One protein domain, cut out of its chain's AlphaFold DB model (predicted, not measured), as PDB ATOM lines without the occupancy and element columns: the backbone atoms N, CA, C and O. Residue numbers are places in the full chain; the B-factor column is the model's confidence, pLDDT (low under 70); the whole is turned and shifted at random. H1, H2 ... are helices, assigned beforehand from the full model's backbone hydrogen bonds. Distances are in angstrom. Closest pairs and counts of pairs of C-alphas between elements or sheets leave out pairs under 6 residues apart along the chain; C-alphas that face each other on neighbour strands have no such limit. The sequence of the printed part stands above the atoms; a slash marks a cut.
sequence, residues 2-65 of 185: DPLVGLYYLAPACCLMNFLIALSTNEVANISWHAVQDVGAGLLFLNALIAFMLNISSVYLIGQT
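Overview. This is residues 2 to 65 of the 185 residues of the protein "MFS multidrug transporter" of Metarhizium robertsii (strain ARSEF 23 / ATCC MYA-3075) (UniProt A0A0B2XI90). Two long helices, H1 and H4, meet near one end of each as a V, and the short helices H2 and H3 bridge the wide mouth of the V, closing a loose, open frame with an empty middle. The 64 printed residues hold four named helices in the order H1, H2, H3, H4 and no named strand; the class is all helix. The whole is loose, with a radius of gyration of the C-alphas of 14.8 A, and only just flat, spanning 42 by 27 by 15 A.

Arrangement. H1, residues 3 to 24, has a kink of 31 degrees near residue 10. H1 touches H4, residues 41 to 64, with residues 3 to 7 alone, and H4 touches H1 with residues 55 to 63 alone. Their closest C-alphas, those of Pro 3 and Tyr 60, are 5.0 A apart. They run opposite ways at a steep tilt of 55 degrees. H2, residues 27 to 30, is close to H1 but not clearly touching; the closest C-alphas, of Ala 22 and Val 28, are 6.1 A apart. H3, residues 33 to 39, is apart from H1 and H2, and meets H4 only through their link. H2 and H4 are apart. Every O i to N i+4 pair is within hydrogen-bond range in H4, against 16 of 18 in H1 and 2 of 3 in H3; H2 is too short for such a pair.

Along the chain. H1 begins at C-alpha 3 (91.278, 81.655, 62.240) and is 30.8 A long. H2 measures 5.1 A and H3 10.7 A. H4, 34.7 A, ends at C-alpha 64 (87.645, 87.884, 56.312).

Size, cuts and confidence. The two farthest C-alphas, of His 34 and Thr 65, are 43.6 A apart. The printed part has no cut, and its three links are tight. Mean pLDDT of the printed part is 76.8; residues 3 to 4 and 27 to 37 are under 70.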
ATOM      1  N   ASP A   2      89.501  78.540  59.030       73.69
ATOM      2  CA  ASP A   2      89.213  78.945  60.403       73.69
ATOM      3  C   ASP A   2      90.417  79.710  60.977       73.69
ATOM      4  O   ASP A   2      91.563  79.302  60.765       73.69
ATOM      5  N   PRO A   3      90.200  80.822  61.697       65.38
ATOM      6  CA  PRO A   3      91.278  81.655  62.240       65.38
ATOM      7  C   PRO A   3      92.231  80.871  63.150       65.38
ATOM      8  O   PRO A   3      93.414  81.185  63.229       65.38
ATOM      9  N   LEU A   4      91.727  79.814  63.791       68.62
ATOM     10  CA  LEU A   4      92.505  78.908  64.630       68.62
ATOM     11  C   LEU A   4      93.456  78.021  63.808       68.62
ATOM     12  O   LEU A   4      94.584  77.778  64.225       68.62
ATOM     13  N   VAL A   5      93.048  77.614  62.603       73.50
ATOM     14  CA  VAL A   5      93.905  76.888  61.652       73.50
ATOM     15  C   VAL A   5      94.954  77.832  61.060       73.50
ATOM     16  O   VAL A   5      96.126  77.478  60.983       73.50
ATOM     17  N   GLY A   6      94.574  79.073  60.730       70.94
ATOM     18  CA  GLY A   6      95.529  80.109  60.316       70.94
ATOM     19  C   GLY A   6      96.591  80.396  61.386       70.94
ATOM     20  O   GLY A   6      97.773  80.520  61.072       70.94
ATOM     21  N   LEU A   7      96.189  80.423  62.660       73.81
ATOM     22  CA  LEU A   7      97.101  80.566  63.794       73.81
ATOM     23  C   LEU A   7      98.031  79.354  63.948       73.81
ATOM     24  O   LEU A   7      99.218  79.541  64.197       73.81
ATOM     25  N   TYR A   8      97.513  78.134  63.770       77.38
ATOM     26  CA  TYR A   8      98.301  76.900  63.852       77.38
ATOM     27  C   TYR A   8      99.449  76.874  62.834       77.38
ATOM     28  O   TYR A   8     100.537  76.408  63.159       77.38
ATOM     29  N   TYR A   9      99.252  77.433  61.637       78.31
ATOM     30  CA  TYR A   9     100.324  77.567  60.645       78.31
ATOM     31  C   TYR A   9     101.279  78.739  60.935       78.31
ATOM     32  O   TYR A   9     102.473  78.639  60.652       78.31
ATOM     33  N   LEU A  10     100.789  79.837  61.520       74.25
ATOM     34  CA  LEU A  10     101.595  81.036  61.783       74.25
ATOM     35  C   LEU A  10     102.465  80.920  63.047       74.25
ATOM     36  O   LEU A  10     103.589  81.419  63.068       74.25
ATOM     37  N   ALA A  11     101.969  80.264  64.098       78.50
ATOM     38  CA  ALA A  11     102.660  80.117  65.378       78.50
ATOM     39  C   ALA A  11     104.048  79.440  65.271       78.50
ATOM     40  O   ALA A  11     105.015  80.027  65.762       78.50
ATOM     41  N   PRO A  12     104.210  78.275  64.609       79.31
ATOM     42  CA  PRO A  12     105.520  77.640  64.461       79.31
ATOM     43  C   PRO A  12     106.465  78.454  63.571       79.31
ATOM     44  O   PRO A  12     107.650  78.550  63.877       79.31
ATOM     45  N   ALA A  13     105.954  79.111  62.524       80.12
ATOM     46  CA  ALA A  13     106.761  79.992  61.680       80.12
ATOM     47  C   ALA A  13     107.265  81.225  62.453       80.12
ATOM     48  O   ALA A  13     108.429  81.602  62.331       80.12
ATOM     49  N   CYS A  14     106.416  81.826  63.291       78.06
ATOM     50  CA  CYS A  14     106.778  82.971  64.123       78.06
ATOM     51  C   CYS A  14     107.770  82.586  65.231       78.06
ATOM     52  O   CYS A  14     108.707  83.338  65.496       78.06
ATOM     53  N   CYS A  15     107.600  81.406  65.838       80.69
ATOM     54  CA  CYS A  15     108.543  80.853  66.808       80.69
ATOM     55  C   CYS A  15     109.913  80.617  66.165       80.69
ATOM     56  O   CYS A  15     110.915  81.099  66.683       80.69
ATOM     57  N   LEU A  16     109.946  79.965  64.999       86.12
ATOM     58  CA  LEU A  16     111.180  79.724  64.262       86.12
ATOM     59  C   LEU A  16     111.866  81.037  63.875       86.12
ATOM     60  O   LEU A  16     113.060  81.190  64.098       86.12
ATOM     61  N   MET A  17     111.119  82.007  63.346       80.88
ATOM     62  CA  MET A  17     111.679  83.299  62.949       80.88
ATOM     63  C   MET A  17     112.236  84.080  64.148       80.88
ATOM     64  O   MET A  17     113.354  84.585  64.069       80.88
ATOM     65  N   ASN A  18     111.508  84.138  65.271       81.88
ATOM     66  CA  ASN A  18     112.018  84.757  66.501       81.88
ATOM     67  C   ASN A  18     113.254  84.031  67.027       81.88
ATOM     68  O   ASN A  18     114.211  84.679  67.434       81.88
ATOM     69  N   PHE A  19     113.262  82.699  66.987       82.12
ATOM     70  CA  PHE A  19     114.390  81.897  67.444       82.12
ATOM     71  C   PHE A  19     115.637  82.118  66.579       82.12
ATOM     72  O   PHE A  19     116.728  82.305  67.110       82.12
ATOM     73  N   LEU A  20     115.482  82.183  65.255       84.81
ATOM     74  CA  LEU A  20     116.578  82.494  64.335       84.81
ATOM     75  C   LEU A  20     117.155  83.894  64.577       84.81
ATOM     76  O   LEU A  20     118.375  84.057  64.573       84.81
ATOM     77  N   ILE A  21     116.304  84.895  64.824       83.56
ATOM     78  CA  ILE A  21     116.748  86.256  65.164       83.56
ATOM     79  C   ILE A  21     117.469  86.255  66.517       83.56
ATOM     80  O   ILE A  21     118.572  86.785  66.620       83.56
ATOM     81  N   ALA A  22     116.900  85.599  67.529       81.06
ATOM     82  CA  ALA A  22     117.479  85.523  68.868       81.06
ATOM     83  C   ALA A  22     118.864  84.850  68.875       81.06
ATOM     84  O   ALA A  22     119.762  85.297  69.592       81.06
ATOM     85  N   LEU A  23     119.060  83.813  68.051       80.31
ATOM     86  CA  LEU A  23     120.370  83.192  67.835       80.31
ATOM     87  C   LEU A  23     121.330  84.117  67.074       80.31
ATOM     88  O   LEU A  23     122.492  84.233  67.452       80.31
ATOM     89  N   SER A  24     120.850  84.805  66.035       78.75
ATOM     90  CA  SER A  24     121.679  85.705  65.216       78.75
ATOM     91  C   SER A  24     122.184  86.921  66.003       78.75
ATOM     92  O   SER A  24     123.299  87.383  65.772       78.75
ATOM     93  N   THR A  25     121.393  87.428  66.953       76.44
ATOM     94  CA  THR A  25     121.746  88.579  67.804       76.44
ATOM     95  C   THR A  25     122.426  88.155  69.120       76.44
ATOM     96  O   THR A  25     122.804  89.008  69.917       76.44
ATOM     97  N   ASN A  26     122.643  86.851  69.355       71.44
ATOM     98  CA  ASN A  26     123.226  86.302  70.593       71.44
ATOM     99  C   ASN A  26     122.493  86.723  71.889       71.44
ATOM    100  O   ASN A  26     123.049  86.630  72.985       71.44
ATOM    101  N   GLU A  27     121.228  87.148  71.807       65.75
ATOM    102  CA  GLU A  27     120.465  87.564  72.992       65.75
ATOM    103  C   GLU A  27     120.195  86.392  73.938       65.75
ATOM    104  O   GLU A  27     120.170  86.578  75.151       65.75
ATOM    105  N   VAL A  28     120.103  85.169  73.404       61.88
ATOM    106  CA  VAL A  28     119.914  83.938  74.192       61.88
ATOM    107  C   VAL A  28     121.013  83.744  75.246       61.88
ATOM    108  O   VAL A  28     120.735  83.216  76.319       61.88
ATOM    109  N   ALA A  29     122.242  84.203  74.982       61.66
ATOM    110  CA  ALA A  29     123.363  84.090  75.917       61.66
ATOM    111  C   ALA A  29     123.394  85.206  76.981       61.66
ATOM    112  O   ALA A  29     123.998  85.025  78.035       61.66
ATOM    113  N   ASN A  30     122.737  86.343  76.724       61.25
ATOM    114  CA  ASN A  30     122.721  87.515  77.608       61.25
ATOM    115  C   ASN A  30     121.447  87.622  78.464       61.25
ATOM    116  O   ASN A  30     121.313  88.565  79.247       61.25
ATOM    117  N   ILE A  31     120.508  86.675  78.343       64.75
ATOM    118  CA  ILE A  31     119.322  86.622  79.205       64.75
ATOM    119  C   ILE A  31     119.769  86.289  80.631       64.75
ATOM    120  O   ILE A  31     120.033  85.143  80.993       64.75
ATOM    121  N   SER A  32     119.848  87.326  81.461       66.56
ATOM    122  CA  SER A  32     120.020  87.179  82.900       66.56
ATOM    123  C   SER A  32     118.722  86.654  83.509       66.56
ATOM    124  O   SER A  32     117.675  87.298  83.420       66.56
ATOM    125  N   TRP A  33     118.793  85.501  84.177       64.19
ATOM    126  CA  TRP A  33     117.665  84.907  84.903       64.19
ATOM    127  C   TRP A  33     117.069  85.841  85.965       64.19
ATOM    128  O   TRP A  33     115.891  85.713  86.290       64.19
ATOM    129  N   HIS A  34     117.833  86.828  86.443       62.28
ATOM    130  CA  HIS A  34     117.355  87.838  87.387       62.28
ATOM    131  C   HIS A  34     116.330  88.806  86.773       62.28
ATOM    132  O   HIS A  34     115.353  89.153  87.430       62.28
ATOM    133  N   ALA A  35     116.456  89.161  85.488       63.38
ATOM    134  CA  ALA A  35     115.510  90.072  84.831       63.38
ATOM    135  C   ALA A  35     114.104  89.456  84.679       63.38
ATOM    136  O   ALA A  35     113.094  90.154  84.730       63.38
ATOM    137  N   VAL A  36     114.025  88.130  84.532       65.19
ATOM    138  CA  VAL A  36     112.751  87.392  84.447       65.19
ATOM    139  C   VAL A  36     112.029  87.375  85.800       65.19
ATOM    140  O   VAL A  36     110.797  87.401  85.853       65.19
ATOM    141  N   GLN A  37     112.790  87.356  86.896       65.75
ATOM    142  CA  GLN A  37     112.269  87.367  88.262       65.75
ATOM    143  C   GLN A  37     111.720  88.749  88.641       65.75
ATOM    144  O   GLN A  37     110.638  88.820  89.222       65.75
ATOM    145  N   ASP A  38     112.403  89.822  88.232       70.62
ATOM    146  CA  ASP A  38     112.001  91.209  88.509       70.62
ATOM    147  C   ASP A  38     110.715  91.629  87.776       70.62
ATOM    148  O   ASP A  38     109.882  92.345  88.331       70.62
ATOM    149  N   VAL A  39     110.513  91.170  86.535       72.75
ATOM    150  CA  VAL A  39     109.290  91.469  85.757       72.75
ATOM    151  C   VAL A  39     108.088  90.661  86.265       72.75
ATOM    152  O   VAL A  39     106.941  91.097  86.151       72.75
ATOM    153  N   GLY A  40     108.344  89.492  86.853       79.25
ATOM    154  CA  GLY A  40     107.329  88.591  87.382       79.25
ATOM    155  C   GLY A  40     106.665  87.733  86.300       79.25
ATOM    156  O   GLY A  40     106.131  88.221  85.299       79.25
ATOM    157  N   ALA A  41     106.620  86.419  86.540       78.44
ATOM    158  CA  ALA A  41     106.056  85.440  85.605       78.44
ATOM    159  C   ALA A  41     104.587  85.727  85.226       78.44
ATOM    160  O   ALA A  41     104.177  85.481  84.093       78.44
ATOM    161  N   GLY A  42     103.798  86.298  86.145       83.75
ATOM    162  CA  GLY A  42     102.406  86.672  85.879       83.75
ATOM    163  C   GLY A  42     102.259  87.816  84.869       83.75
ATOM    164  O   GLY A  42     101.348  87.791  84.043       83.75
ATOM    165  N   LEU A  43     103.171  88.792  84.886       84.31
ATOM    166  CA  LEU A  43     103.134  89.941  83.977       84.31
ATOM    167  C   LEU A  43     103.629  89.550  82.580       84.31
ATOM    168  O   LEU A  43     103.042  89.970  81.582       84.31
ATOM    169  N   LEU A  44     104.627  88.660  82.509       84.31
ATOM    170  CA  LEU A  44     105.053  88.016  81.264       84.31
ATOM    171  C   LEU A  44     103.927  87.182  80.644       84.31
ATOM    172  O   LEU A  44     103.662  87.302  79.449       84.31
ATOM    173  N   PHE A  45     103.216  86.391  81.453       87.38
ATOM    174  CA  PHE A  45     102.071  85.615  80.979       87.38
ATOM    175  C   PHE A  45     100.941  86.515  80.467       87.38
ATOM    176  O   PHE A  45     100.396  86.272  79.391       87.38
ATOM    177  N   LEU A  46     100.611  87.588  81.191       87.75
ATOM    178  CA  LEU A  46      99.574  88.530  80.768       87.75
ATOM    179  C   LEU A  46      99.964  89.266  79.476       87.75
ATOM    180  O   LEU A  46      99.128  89.428  78.586       87.75
ATOM    181  N   ASN A  47     101.230  89.671  79.340       88.06
ATOM    182  CA  ASN A  47     101.747  90.264  78.108       88.06
ATOM    183  C   ASN A  47     101.638  89.281  76.930       88.06
ATOM    184  O   ASN A  47     101.096  89.640  75.881       88.06
ATOM    185  N   ALA A  48     102.057  88.029  77.135       84.31
ATOM    186  CA  ALA A  48     101.947  86.972  76.138       84.31
ATOM    187  C   ALA A  48     100.485  86.697  75.748       84.31
ATOM    188  O   ALA A  48     100.190  86.537  74.564       84.31
ATOM    189  N   LEU A  49      99.553  86.711  76.705       87.12
ATOM    190  CA  LEU A  49      98.123  86.524  76.454       87.12
ATOM    191  C   LEU A  49      97.535  87.652  75.593       87.12
ATOM    192  O   LEU A  49      96.791  87.388  74.646       87.12
ATOM    193  N   ILE A  50      97.886  88.908  75.887       86.19
ATOM    194  CA  ILE A  50      97.453  90.067  75.093       86.19
ATOM    195  C   ILE A  50      98.034  89.981  73.677       86.19
ATOM    196  O   ILE A  50      97.301  90.149  72.701       86.19
ATOM    197  N   ALA A  51      99.324  89.666  73.551       84.44
ATOM    198  CA  ALA A  51      99.973  89.476  72.257       84.44
ATOM    199  C   ALA A  51      99.321  88.337  71.450       84.44
ATOM    200  O   ALA A  51      99.068  88.480  70.251       84.44
ATOM    201  N   PHE A  52      98.973  87.232  72.108       81.31
ATOM    202  CA  PHE A  52      98.280  86.099  71.503       81.31
ATOM    203  C   PHE A  52      96.882  86.475  70.994       81.31
ATOM    204  O   PHE A  52      96.551  86.193  69.839       81.31
ATOM    205  N   MET A  53      96.081  87.180  71.799       84.06
ATOM    206  CA  MET A  53      94.767  87.668  71.366       84.06
ATOM    207  C   MET A  53      94.861  88.647  70.189       84.06
ATOM    208  O   MET A  53      94.036  88.586  69.275       84.06
ATOM    209  N   LEU A  54      95.877  89.514  70.169       83.19
ATOM    210  CA  LEU A  54      96.130  90.415  69.041       83.19
ATOM    211  C   LEU A  54      96.460  89.643  67.757       83.19
ATOM    212  O   LEU A  54      95.951  89.996  66.693       83.19
ATOM    213  N   ASN A  55      97.261  88.577  67.849       84.00
ATOM    214  CA  ASN A  55      97.591  87.733  66.700       84.00
ATOM    215  C   ASN A  55      96.367  86.970  66.173       84.00
ATOM    216  O   ASN A  55      96.148  86.953  64.962       84.00
ATOM    217  N   ILE A  56      95.516  86.428  67.053       80.56
ATOM    218  CA  ILE A  56      94.242  85.806  66.646       80.56
ATOM    219  C   ILE A  56      93.346  86.821  65.939       80.56
ATOM    220  O   ILE A  56      92.823  86.538  64.861       80.56
ATOM    221  N   SER A  57      93.180  88.007  66.528       81.88
ATOM    222  CA  SER A  57      92.362  89.066  65.939       81.88
ATOM    223  C   SER A  57      92.884  89.459  64.555       81.88
ATOM    224  O   SER A  57      92.108  89.524  63.605       81.88
ATOM    225  N   SER A  58      94.201  89.626  64.403       78.56
ATOM    226  CA  SER A  58      94.816  89.964  63.119       78.56
ATOM    227  C   SER A  58      94.582  88.881  62.065       78.56
ATOM    228  O   SER A  58      94.130  89.194  60.969       78.56
ATOM    229  N   VAL A  59      94.838  87.608  62.381       78.44
ATOM    230  CA  VAL A  59      94.641  86.491  61.438       78.44
ATOM    231  C   VAL A  59      93.165  86.322  61.066       78.44
ATOM    232  O   VAL A  59      92.851  86.057  59.907       78.44
ATOM    233  N   TYR A  60      92.251  86.547  62.011       79.19
ATOM    234  CA  TYR A  60      90.817  86.559  61.728       79.19
ATOM    235  C   TYR A  60      90.425  87.677  60.753       79.19
ATOM    236  O   TYR A  60      89.701  87.422  59.791       79.19
ATOM    237  N   LEU A  61      90.938  88.897  60.951       75.69
ATOM    238  CA  LEU A  61      90.707  90.005  60.020       75.69
ATOM    239  C   LEU A  61      91.273  89.700  58.628       75.69
ATOM    240  O   LEU A  61      90.612  89.982  57.632       75.69
ATOM    241  N   ILE A  62      92.459  89.093  58.547       79.81
ATOM    242  CA  ILE A  62      93.085  88.689  57.278       79.81
ATOM    243  C   ILE A  62      92.200  87.678  56.540       79.81
ATOM    244  O   ILE A  62      91.994  87.811  55.338       79.81
ATOM    245  N   GLY A  63      91.642  86.698  57.253       73.62
ATOM    246  CA  GLY A  63      90.789  85.667  56.661       73.62
ATOM    247  C   GLY A  63      89.441  86.176  56.138       73.62
ATOM    248  O   GLY A  63      88.849  85.518  55.288       73.62
ATOM    249  N   GLN A  64      88.968  87.327  56.628       73.81
ATOM    250  CA  GLN A  64      87.645  87.884  56.312       73.81
ATOM    251  C   GLN A  64      87.688  89.157  55.450       73.81
ATOM    252  O   GLN A  64      86.634  89.683  55.089       73.81
ATOM    253  N   THR A  65      88.870  89.691  55.123       79.50
ATOM    254  CA  THR A  65      89.008  90.968  54.397       79.50
ATOM    255  C   THR A  65      89.934  90.869  53.184       79.50
ATOM    256  O   THR A  65      90.719  89.936  53.044       79.50
TER     257      THR A  65